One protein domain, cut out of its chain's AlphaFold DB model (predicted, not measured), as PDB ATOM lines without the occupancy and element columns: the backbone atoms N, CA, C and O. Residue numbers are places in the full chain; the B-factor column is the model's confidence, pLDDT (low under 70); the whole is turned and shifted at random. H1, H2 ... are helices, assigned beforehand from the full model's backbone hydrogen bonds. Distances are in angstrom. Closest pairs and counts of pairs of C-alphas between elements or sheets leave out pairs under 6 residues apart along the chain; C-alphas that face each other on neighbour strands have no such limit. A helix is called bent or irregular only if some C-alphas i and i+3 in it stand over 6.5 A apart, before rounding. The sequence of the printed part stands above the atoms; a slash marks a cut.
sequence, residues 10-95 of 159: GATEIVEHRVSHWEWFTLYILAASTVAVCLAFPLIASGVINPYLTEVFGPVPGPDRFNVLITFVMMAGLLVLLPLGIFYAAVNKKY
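What this domain is: This is residues 10 to 95 of the 159 residues of an uncharacterized protein of Syntrophus sp. PtaB.Bin001 (UniProt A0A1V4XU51). Two long helices running opposite ways make a narrow, open V: H1a and H2 touch near the end of H1a and spread from there, so that residues 21 to 33 of H1a and 81 to 91 of H2 stand free. H1 bends past that meeting place into H1b, from whose far end a link folds back to H2, and residues 10 to 20 stick out as a tail before H1. The printed part has 86 residues, with two named helices, H1 then H2, and no named strand; the class is all helix. It is extended, with a radius of gyration of the C-alphas of 20.3 A and spans of 70 by 31 by 16 A.

Where its parts are: Find C-alpha 21 at (127.932, 77.197, 112.851), where H1, residues 21 to 57, begins. By its hydrogen bonds it was assigned as one helix, but it is bent: C-alphas 39 and 42 are 7.2 A apart. H1a, residues 21 to 39, is 26.9 A long; H1b, residues 42 to 57, is 20.6 A long and irregular, with C-alphas 47 and 50 6.54 A apart and a kink of 32 degrees near residue 49. H2 runs 38.8 A from residue 65 to C-alpha 91 at (144.549, 82.042, 95.626).

How they stand to each other: H1a and H1b stand at a steep tilt of 61 degrees. With residues 35 to 39 alone, H1a touches H2 at a shallow tilt of 32 degrees, opposite ways; the closest C-alphas, of Cys 38 and Ala 76, are 6.8 A apart. With residues 42 to 45 alone, H1b touches H2 at a steep tilt of 46 degrees; the closest C-alphas, of Pro 42 and Val 68, are 6.8 A apart. In H1a every O i to N i+4 pair is within hydrogen-bond range, in H1b 9 of 12 and in H2 22 of 23.

The domain as a whole: Look to Gly 10 and Pro 59 for the C-alphas farthest apart, 69.6 A. The printed part has no cut, and the link from H1 to H2 is short, with 7 residues. Confidence is under 70 at residues 10 to 19, 59 to 63 and 91 to 95.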
ATOM      1  N   GLY A  10     156.121  77.602 113.853       47.28
ATOM      2  CA  GLY A  10     155.938  76.485 114.793       47.28
ATOM      3  C   GLY A  10     154.706  76.542 115.705       47.28
ATOM      4  O   GLY A  10     154.450  75.571 116.407       47.28
ATOM      5  N   ALA A  11     153.892  77.602 115.667       45.78
ATOM      6  CA  ALA A  11     152.550  77.564 116.256       45.78
ATOM      7  C   ALA A  11     151.582  76.926 115.244       45.78
ATOM      8  O   ALA A  11     151.050  77.599 114.364       45.78
ATOM      9  N   THR A  12     151.406  75.606 115.320       46.19
ATOM     10  CA  THR A  12     150.441  74.844 114.502       46.19
ATOM     11  C   THR A  12     148.988  75.081 114.897       46.19
ATOM     12  O   THR A  12     148.088  74.676 114.167       46.19
ATOM     13  N   GLU A  13     148.738  75.764 116.008       45.69
ATOM     14  CA  GLU A  13     147.388  76.110 116.424       45.69
ATOM     15  C   GLU A  13     147.095  77.562 116.063       45.69
ATOM     16  O   GLU A  13     147.508  78.513 116.726       45.69
ATOM     17  N   ILE A  14     146.362  77.718 114.961       49.34
ATOM     18  CA  ILE A  14     145.533  78.893 114.724       49.34
ATOM     19  C   ILE A  14     144.468  78.868 115.828       49.34
ATOM     20  O   ILE A  14     143.459  78.180 115.713       49.34
ATOM     21  N   VAL A  15     144.742  79.567 116.933       49.81
ATOM     22  CA  VAL A  15     143.801  79.766 118.054       49.81
ATOM     23  C   VAL A  15     142.771  80.861 117.722       49.81
ATOM     24  O   VAL A  15     141.973  81.245 118.567       49.81
ATOM     25  N   GLU A  16     142.729  81.358 116.479       49.62
ATOM     26  CA  GLU A  16     141.536  82.045 115.977       49.62
ATOM     27  C   GLU A  16     140.454  80.994 115.726       49.62
ATOM     28  O   GLU A  16     140.368  80.361 114.676       49.62
ATOM     29  N   HIS A  17     139.724  80.757 116.812       48.31
ATOM     30  CA  HIS A  17     138.383  80.216 116.936       48.31
ATOM     31  C   HIS A  17     137.731  79.754 115.625       48.31
ATOM     32  O   HIS A  17     137.494  80.530 114.698       48.31
ATOM     33  N   ARG A  18     137.332  78.476 115.586       58.47
ATOM     34  CA  ARG A  18     136.365  77.992 114.596       58.47
ATOM     35  C   ARG A  18     135.130  78.885 114.707       58.47
ATOM     36  O   ARG A  18     134.450  78.835 115.732       58.47
ATOM     37  N   VAL A  19     134.874  79.688 113.675       65.19
ATOM     38  CA  VAL A  19     133.625  80.442 113.524       65.19
ATOM     39  C   VAL A  19     132.484  79.456 113.743       65.19
ATOM     40  O   VAL A  19     132.441  78.393 113.106       65.19
ATOM     41  N   SER A  20     131.619  79.757 114.703       78.12
ATOM     42  CA  SER A  20     130.540  78.861 115.088       78.12
ATOM     43  C   SER A  20     129.585  78.647 113.912       78.12
ATOM     44  O   SER A  20     129.462  79.467 113.000       78.12
ATOM     45  N   HIS A  21     128.879  77.518 113.921       80.31
ATOM     46  CA  HIS A  21     127.932  77.197 112.851       80.31
ATOM     47  C   HIS A  21     126.808  78.246 112.734       80.31
ATOM     48  O   HIS A  21     126.323  78.520 111.638       80.31
ATOM     49  N   TRP A  22     126.440  78.877 113.854       83.81
ATOM     50  CA  TRP A  22     125.435  79.940 113.910       83.81
ATOM     51  C   TRP A  22     125.918  81.264 113.315       83.81
ATOM     52  O   TRP A  22     125.150  81.950 112.639       83.81
ATOM     53  N   GLU A  23     127.189  81.612 113.506       83.56
ATOM     54  CA  GLU A  23     127.782  82.791 112.867       83.56
ATOM     55  C   GLU A  23     127.853  82.613 111.351       83.56
ATOM     56  O   GLU A  23     127.460  83.511 110.610       83.56
ATOM     57  N   TRP A  24     128.248  81.427 110.878       86.38
ATOM     58  CA  TRP A  24     128.209  81.098 109.451       86.38
ATOM     59  C   TRP A  24     126.805  81.218 108.870       86.38
ATOM     60  O   TRP A  24     126.626  81.832 107.821       86.38
ATOM     61  N   PHE A  25     125.805  80.668 109.557       91.50
ATOM     62  CA  PHE A  25     124.414  80.777 109.129       91.50
ATOM     63  C   PHE A  25     123.962  82.240 109.023       91.50
ATOM     64  O   PHE A  25     123.372  82.637 108.019       91.50
ATOM     65  N   THR A  26     124.317  83.062 110.014       89.75
ATOM     66  CA  THR A  26     124.007  84.498 110.025       89.75
ATOM     67  C   THR A  26     124.683  85.229 108.863       89.75
ATOM     68  O   THR A  26     124.031  85.995 108.154       89.75
ATOM     69  N   LEU A  27     125.966  84.952 108.615       90.44
ATOM     70  CA  LEU A  27     126.719  85.525 107.496       90.44
ATOM     71  C   LEU A  27     126.126  85.123 106.141       90.44
ATOM     72  O   LEU A  27     125.998  85.971 105.258       90.44
ATOM     73  N   TYR A  28     125.724  83.860 105.981       91.81
ATOM     74  CA  TYR A  28     125.071  83.384 104.761       91.81
ATOM     75  C   TYR A  28     123.735  84.080 104.518       91.81
ATOM     76  O   TYR A  28     123.487  84.521 103.395       91.81
ATOM     77  N   ILE A  29     122.894  84.215 105.548       94.56
ATOM     78  CA  ILE A  29     121.614  84.926 105.427       94.56
ATOM     79  C   ILE A  29     121.848  86.384 105.050       94.56
ATOM     80  O   ILE A  29     121.211  86.868 104.118       94.56
ATOM     81  N   LEU A  30     122.771  87.069 105.729       92.19
ATOM     82  CA  LEU A  30     123.061  88.478 105.469       92.19
ATOM     83  C   LEU A  30     123.604  88.697 104.049       92.19
ATOM     84  O   LEU A  30     123.217  89.642 103.355       92.19
ATOM     85  N   ALA A  31     124.485  87.808 103.587       91.44
ATOM     86  CA  ALA A  31     124.992  87.844 102.223       91.44
ATOM     87  C   ALA A  31     123.862  87.604 101.209       91.44
ATOM     88  O   ALA A  31     123.703  88.378 100.264       91.44
ATOM     89  N   ALA A  32     123.036  86.579 101.432       93.00
ATOM     90  CA  ALA A  32     121.916  86.249 100.557       93.00
ATOM     91  C   ALA A  32     120.871  87.373 100.501       93.00
ATOM     92  O   ALA A  32     120.414  87.718  99.411       93.00
ATOM     93  N   SER A  33     120.531  87.993 101.635       92.88
ATOM     94  CA  SER A  33     119.598  89.124 101.680       92.88
ATOM     95  C   SER A  33     120.151  90.333 100.931       92.88
ATOM     96  O   SER A  33     119.422  90.972 100.180       92.88
ATOM     97  N   THR A  34     121.448  90.617 101.072       90.81
ATOM     98  CA  THR A  34     122.106  91.719 100.353       90.81
ATOM     99  C   THR A  34     122.037  91.505  98.840       90.81
ATOM    100  O   THR A  34     121.663  92.417  98.100       90.81
ATOM    101  N   VAL A  35     122.324  90.285  98.372       91.75
ATOM    102  CA  VAL A  35     122.198  89.916  96.954       91.75
ATOM    103  C   VAL A  35     120.746  90.035  96.489       91.75
ATOM    104  O   VAL A  35     120.491  90.626  95.441       91.75
ATOM    105  N   ALA A  36     119.792  89.530  97.273       93.00
ATOM    106  CA  ALA A  36     118.372  89.584  96.940       93.00
ATOM    107  C   ALA A  36     117.866  91.028  96.793       93.00
ATOM    108  O   ALA A  36     117.210  91.342  95.803       93.00
ATOM    109  N   VAL A  37     118.224  91.923  97.721       90.44
ATOM    110  CA  VAL A  37     117.869  93.352  97.649       90.44
ATOM    111  C   VAL A  37     118.505  94.010  96.426       90.44
ATOM    112  O   VAL A  37     117.834  94.756  95.714       90.44
ATOM    113  N   CYS A  38     119.768  93.694  96.131       90.25
ATOM    114  CA  CYS A  38     120.437  94.227  94.947       90.25
ATOM    115  C   CYS A  38     119.744  93.795  93.649       90.25
ATOM    116  O   CYS A  38     119.546  94.624  92.765       90.25
ATOM    117  N   LEU A  39     119.333  92.527  93.545       89.75
ATOM    118  CA  LEU A  39     118.589  91.999  92.395       89.75
ATOM    119  C   LEU A  39     117.155  92.534  92.305       89.75
ATOM    120  O   LEU A  39     116.630  92.693  91.204       89.75
ATOM    121  N   ALA A  40     116.532  92.838  93.442       90.31
ATOM    122  CA  ALA A  40     115.197  93.422  93.511       90.31
ATOM    123  C   ALA A  40     115.176  94.932  93.217       90.31
ATOM    124  O   ALA A  40     114.113  95.477  92.927       90.31
ATOM    125  N   PHE A  41     116.326  95.614  93.236       88.81
ATOM    126  CA  PHE A  41     116.444  97.051  92.967       88.81
ATOM    127  C   PHE A  41     115.653  97.566  91.745       88.81
ATOM    128  O   PHE A  41     114.920  98.539  91.913       88.81
ATOM    129  N   PRO A  42     115.702  96.956  90.540       86.94
ATOM    130  CA  PRO A  42     114.915  97.431  89.395       86.94
ATOM    131  C   PRO A  42     113.394  97.367  89.624       86.94
ATOM    132  O   PRO A  42     112.665  98.209  89.099       86.94
ATOM    133  N   LEU A  43     112.912  96.400  90.413       88.56
ATOM    134  CA  LEU A  43     111.499  96.293  90.792       88.56
ATOM    135  C   LEU A  43     111.129  97.344  91.843       88.56
ATOM    136  O   LEU A  43     110.076  97.965  91.752       88.56
ATOM    137  N   ILE A  44     112.015  97.585  92.811       87.56
ATOM    138  CA  ILE A  44     111.833  98.624  93.836       87.56
ATOM    139  C   ILE A  44     111.827 100.016  93.186       87.56
ATOM    140  O   ILE A  44     111.018 100.873  93.544       87.56
ATOM    141  N   ALA A  45     112.680 100.233  92.183       85.62
ATOM    142  CA  ALA A  45     112.750 101.481  91.434       85.62
ATOM    143  C   ALA A  45     111.430 101.810  90.724       85.62
ATOM    144  O   ALA A  45     110.920 102.924  90.844       85.62
ATOM    145  N   SER A  46     110.845 100.840  90.020       83.50
ATOM    146  CA  SER A  46     109.586 101.054  89.304       83.50
ATOM    147  C   SER A  46     108.359 101.057  90.216       83.50
ATOM    148  O   SER A  46     107.440 101.836  89.972       83.50
ATOM    149  N   GLY A  47     108.344 100.211  91.249       85.00
ATOM    150  CA  GLY A  47     107.177  99.992  92.103       85.00
ATOM    151  C   GLY A  47     107.071 100.907  93.322       85.00
ATOM    152  O   GLY A  47     105.967 101.109  93.809       85.00
ATOM    153  N   VAL A  48     108.183 101.455  93.822       85.94
ATOM    154  CA  VAL A  48     108.199 102.259  95.060       85.94
ATOM    155  C   VAL A  48     108.797 103.637  94.818       85.94
ATOM    156  O   VAL A  48     108.195 104.644  95.177       85.94
ATOM    157  N   ILE A  49     109.962 103.705  94.169       85.19
ATOM    158  CA  ILE A  49     110.686 104.974  94.006       85.19
ATOM    159  C   ILE A  49     109.957 105.898  93.027       85.19
ATOM    160  O   ILE A  49     109.709 107.056  93.351       85.19
ATOM    161  N   ASN A  50     109.570 105.399  91.852       83.50
ATOM    162  CA  ASN A  50     108.837 106.195  90.865       83.50
ATOM    163  C   ASN A  50     107.512 106.778  91.394       83.50
ATOM    164  O   ASN A  50     107.346 107.990  91.266       83.50
ATOM    165  N   PRO A  51     106.591 105.995  92.001       84.81
ATOM    166  CA  PRO A  51     105.346 106.556  92.523       84.81
ATOM    167  C   PRO A  51     105.591 107.561  93.655       84.81
ATOM    168  O   PRO A  51     104.988 108.633  93.656       84.81
ATOM    169  N   TYR A  52     106.548 107.282  94.546       84.56
ATOM    170  CA  TYR A  52     106.933 108.208  95.613       84.56
ATOM    171  C   TYR A  52     107.437 109.552  95.066       84.56
ATOM    172  O   TYR A  52     107.027 110.618  95.525       84.56
ATOM    173  N   LEU A  53     108.296 109.522  94.041       83.50
ATOM    174  CA  LEU A  53     108.783 110.743  93.397       83.50
ATOM    175  C   LEU A  53     107.644 111.530  92.743       83.50
ATOM    176  O   LEU A  53     107.630 112.757  92.840       83.50
ATOM    177  N   THR A  54     106.681 110.844  92.122       84.50
ATOM    178  CA  THR A  54     105.526 111.513  91.508       84.50
ATOM    179  C   THR A  54     104.561 112.122  92.523       84.50
ATOM    180  O   THR A  54     103.976 113.165  92.237       84.50
ATOM    181  N   GLU A  55     104.410 111.525  93.709       84.69
ATOM    182  CA  GLU A  55     103.576 112.078  94.785       84.69
ATOM    183  C   GLU A  55     104.199 113.328  95.415       84.69
ATOM    184  O   GLU A  55     103.506 114.320  95.635       84.69
ATOM    185  N   VAL A  56     105.507 113.303  95.685       86.50
ATOM    186  CA  VAL A  56     106.192 114.393  96.400       86.50
ATOM    187  C   VAL A  56     106.540 115.563  95.479       86.50
ATOM    188  O   VAL A  56     106.407 116.721  95.874       86.50
ATOM    189  N   PHE A  57     106.997 115.281  94.256       81.31
ATOM    190  CA  PHE A  57     107.509 116.299  93.329       81.31
ATOM    191  C   PHE A  57     106.549 116.616  92.168       81.31
ATOM    192  O   PHE A  57     106.848 117.493  91.355       81.31
ATOM    193  N   GLY A  58     105.393 115.949  92.084       76.12
ATOM    194  CA  GLY A  58     104.463 116.060  90.955       76.12
ATOM    195  C   GLY A  58     104.942 115.282  89.719       76.12
ATOM    196  O   GLY A  58     105.842 114.449  89.828       76.12
ATOM    197  N   PRO A  59     104.365 115.512  88.521       69.19
ATOM    198  CA  PRO A  59     104.775 114.844  87.284       69.19
ATOM    199  C   PRO A  59     106.143 115.355  86.808       69.19
ATOM    200  O   PRO A  59     106.264 116.109  85.844       69.19
ATOM    201  N   VAL A  60     107.192 114.946  87.513       66.69
ATOM    202  CA  VAL A  60     108.578 115.059  87.078       66.69
ATOM    203  C   VAL A  60     108.908 113.892  86.146       66.69
ATOM    204  O   VAL A  60     108.346 112.804  86.309       66.69
ATOM    205  N   PRO A  61     109.824 114.065  85.175       65.81
ATOM    206  CA  PRO A  61     110.393 112.932  84.464       65.81
ATOM    207  C   PRO A  61     111.058 112.024  85.503       65.81
ATOM    208  O   PRO A  61     112.079 112.382  86.091       65.81
ATOM    209  N   GLY A  62     110.433 110.881  85.791       65.62
ATOM    210  CA  GLY A  62     111.028 109.862  86.649       65.62
ATOM    211  C   GLY A  62     112.370 109.396  86.075       65.62
ATOM    212  O   GLY A  62     112.641 109.611  84.890       65.62
ATOM    213  N   PRO A  63     113.231 108.760  86.885       67.50
ATOM    214  CA  PRO A  63     114.514 108.262  86.410       67.50
ATOM    215  C   PRO A  63     114.324 107.370  85.176       67.50
ATOM    216  O   PRO A  63     113.594 106.375  85.212       67.50
ATOM    217  N   ASP A  64     114.991 107.738  84.077       78.81
ATOM    218  CA  ASP A  64     114.929 106.993  82.822       78.81
ATOM    219  C   ASP A  64     115.286 105.523  83.041       78.81
ATOM    220  O   ASP A  64     116.207 105.190  83.794       78.81
ATOM    221  N   ARG A  65     114.614 104.625  82.308       79.69
ATOM    222  CA  ARG A  65     114.890 103.174  82.358       79.69
ATOM    223  C   ARG A  65     116.374 102.864  82.162       79.69
ATOM    224  O   ARG A  65     116.898 101.944  82.780       79.69
ATOM    225  N   PHE A  66     117.049 103.653  81.329       84.06
ATOM    226  CA  PHE A  66     118.481 103.543  81.082       84.06
ATOM    227  C   PHE A  66     119.325 103.913  82.310       84.06
ATOM    228  O   PHE A  66     120.280 103.211  82.630       84.06
ATOM    229  N   ASN A  67     118.943 104.959  83.044       85.69
ATOM    230  CA  ASN A  67     119.642 105.386  84.254       85.69
ATOM    231  C   ASN A  67     119.473 104.363  85.393       85.69
ATOM    232  O   ASN A  67     120.440 103.991  86.063       85.69
ATOM    233  N   VAL A  68     118.257 103.829  85.560       87.19
ATOM    234  CA  VAL A  68     117.980 102.745  86.522       87.19
ATOM    235  C   VAL A  68     118.781 101.488  86.170       87.19
ATOM    236  O   VAL A  68     119.378 100.870  87.053       87.19
ATOM    237  N   LEU A  69     118.853 101.137  84.881       89.12
ATOM    238  CA  LEU A  69     119.627  99.992  84.402       89.12
ATOM    239  C   LEU A  69     121.133 100.170  84.644       89.12
ATOM    240  O   LEU A  69     121.770  99.247  85.145       89.12
ATOM    241  N   ILE A  70     121.703 101.340  84.336       90.31
ATOM    242  CA  ILE A  70     123.124 101.625  84.603       90.31
ATOM    243  C   ILE A  70     123.420 101.515  86.098       90.31
ATOM    244  O   ILE A  70     124.383 100.854  86.480       90.31
ATOM    245  N   THR A  71     122.576 102.115  86.939       88.44
ATOM    246  CA  THR A  71     122.742 102.069  88.399       88.44
ATOM    247  C   THR A  71     122.726 100.627  88.908       88.44
ATOM    248  O   THR A  71     123.600 100.232  89.680       88.44
ATOM    249  N   PHE A  72     121.789  99.810  88.418       91.38
ATOM    250  CA  PHE A  72     121.719  98.385  88.738       91.38
ATOM    251  C   PHE A  72     122.988  97.630  88.319       91.38
ATOM    252  O   PHE A  72     123.563  96.897  89.125       91.38
ATOM    253  N   VAL A  73     123.456  97.832  87.084       91.19
ATOM    254  CA  VAL A  73     124.653  97.159  86.556       91.19
ATOM    255  C   VAL A  73     125.907  97.570  87.327       91.19
ATOM    256  O   VAL A  73     126.717  96.708  87.663       91.19
ATOM    257  N   MET A  74     126.065  98.855  87.658       90.69
ATOM    258  CA  MET A  74     127.193  99.332  88.466       90.69
ATOM    259  C   MET A  74     127.176  98.731  89.875       90.69
ATOM    260  O   MET A  74     128.208  98.250  90.346       90.69
ATOM    261  N   MET A  75     126.014  98.717  90.533       91.19
ATOM    262  CA  MET A  75     125.862  98.159  91.878       91.19
ATOM    263  C   MET A  75     126.131  96.647  91.903       91.19
ATOM    264  O   MET A  75     126.910  96.172  92.730       91.19
ATOM    265  N   ALA A  76     125.547  95.895  90.964       90.81
ATOM    266  CA  ALA A  76     125.783  94.460  90.822       90.81
ATOM    267  C   ALA A  76     127.248  94.155  90.469       90.81
ATOM    268  O   ALA A  76     127.840  93.223  91.015       90.81
ATOM    269  N   GLY A  77     127.859  94.974  89.608       90.38
ATOM    270  CA  GLY A  77     129.272  94.882  89.261       90.38
ATOM    271  C   GLY A  77     130.178  95.030  90.481       90.38
ATOM    272  O   GLY A  77     131.049  94.190  90.690       90.38
ATOM    273  N   LEU A  78     129.941  96.037  91.330       88.75
ATOM    274  CA  LEU A  78     130.708  96.235  92.564       88.75
ATOM    275  C   LEU A  78     130.525  95.065  93.546       88.75
ATOM    276  O   LEU A  78     131.506  94.576  94.114       88.75
ATOM    277  N   LEU A  79     129.282  94.596  93.703       90.50
ATOM    278  CA  LEU A  79     128.933  93.480  94.585       90.50
ATOM    279  C   LEU A  79     129.669  92.190  94.200       90.50
ATOM    280  O   LEU A  79     130.070  91.435  95.082       90.50
ATOM    281  N   VAL A  80     129.873  91.943  92.904       88.56
ATOM    282  CA  VAL A  80     130.599  90.761  92.410       88.56
ATOM    283  C   VAL A  80     132.112  90.985  92.396       88.56
ATOM    284  O   VAL A  80     132.872  90.079  92.732       88.56
ATOM    285  N   LEU A  81     132.579  92.181  92.034       89.25
ATOM    286  CA  LEU A  81     134.004  92.462  91.847       89.25
ATOM    287  C   LEU A  81     134.795  92.401  93.159       89.25
ATOM    288  O   LEU A  81     135.914  91.888  93.171       89.25
ATOM    289  N   LEU A  82     134.219  92.872  94.267       87.19
ATOM    290  CA  LEU A  82     134.876  92.866  95.578       87.19
ATOM    291  C   LEU A  82     135.218  91.447  96.081       87.19
ATOM    292  O   LEU A  82     136.400  91.188  96.333       87.19
ATOM    293  N   PRO A  83     134.267  90.496  96.203       85.75
ATOM    294  CA  PRO A  83     134.587  89.143  96.656       85.75
ATOM    295  C   PRO A  83     135.500  88.411  95.669       85.75
ATOM    296  O   PRO A  83     136.370  87.649  96.088       85.75
ATOM    297  N   LEU A  84     135.363  88.678  94.369       87.19
ATOM    298  CA  LEU A  84     136.184  88.061  93.329       87.19
ATOM    299  C   LEU A  84     137.642  88.549  93.398       87.19
ATOM    300  O   LEU A  84     138.565  87.745  93.270       87.19
ATOM    301  N   GLY A  85     137.863  89.832  93.703       84.38
ATOM    302  CA  GLY A  85     139.191  90.393  93.960       84.38
ATOM    303  C   GLY A  85     139.864  89.786  95.194       84.38
ATOM    304  O   GLY A  85     141.042  89.422  95.140       84.38
ATOM    305  N   ILE A  86     139.112  89.600  96.285       84.50
ATOM    306  CA  ILE A  86     139.615  88.932  97.496       84.50
ATOM    307  C   ILE A  86     139.940  87.466  97.204       84.50
ATOM    308  O   ILE A  86     141.002  86.990  97.601       84.50
ATOM    309  N   PHE A  87     139.073  86.755  96.479       84.62
ATOM    310  CA  PHE A  87     139.302  85.362  96.099       84.62
ATOM    311  C   PHE A  87     140.552  85.214  95.221       84.62
ATOM    312  O   PHE A  87     141.407  84.372  95.494       84.62
ATOM    313  N   TYR A  88     140.723  86.086  94.227       82.31
ATOM    314  CA  TYR A  88     141.912  86.111  93.374       82.31
ATOM    315  C   TYR A  88     143.200  86.371  94.174       82.31
ATOM    316  O   TYR A  88     144.201  85.667  94.003       82.31
ATOM    317  N   ALA A  89     143.170  87.335  95.099       77.75
ATOM    318  CA  ALA A  89     144.291  87.614  95.997       77.75
ATOM    319  C   ALA A  89     144.564  86.451  96.973       77.75
ATOM    320  O   ALA A  89     145.720  86.154  97.282       77.75
ATOM    321  N   ALA A  90     143.517  85.765  97.433       73.88
ATOM    322  CA  ALA A  90     143.618  84.635  98.351       73.88
ATOM    323  C   ALA A  90     144.173  83.361  97.694       73.88
ATOM    324  O   ALA A  90     144.784  82.554  98.394       73.88
ATOM    325  N   VAL A  91     143.995  83.180  96.383       69.06
ATOM    326  CA  VAL A  91     144.549  82.042  95.626       69.06
ATOM    327  C   VAL A  91     146.038  82.252  95.311       69.06
ATOM    328  O   VAL A  91     146.831  81.315  95.393       69.06
ATOM    329  N   ASN A  92     146.467  83.490  95.041       59.62
ATOM    330  CA  ASN A  92     147.847  83.820  94.652       59.62
ATOM    331  C   ASN A  92     148.798  84.076  95.837       59.62
ATOM    332  O   ASN A  92     149.626  84.991  95.815       59.62
ATOM    333  N   LYS A  93     148.739  83.242  96.880       57.94
ATOM    334  CA  LYS A  93     149.583  83.391  98.078       57.94
ATOM    335  C   LYS A  93     151.016  82.891  97.869       57.94
ATOM    336  O   LYS A  93     151.454  81.940  98.512       57.94
ATOM    337  N   LYS A  94     151.804  83.581  97.041       56.16
ATOM    338  CA  LYS A  94     153.276  83.472  97.070       56.16
ATOM    339  C   LYS A  94     153.850  84.378  98.163       56.16
ATOM    340  O   LYS A  94     154.630  85.285  97.889       56.16
ATOM    341  N   TYR A  95     153.451  84.165  99.417       57.59
ATOM    342  CA  TYR A  95     154.063  84.883 100.533       57.59
ATOM    343  C   TYR A  95     155.413  84.249 100.858       57.59
ATOM    344  O   TYR A  95     155.479  83.129 101.371       57.59
TER     345      TYR A  95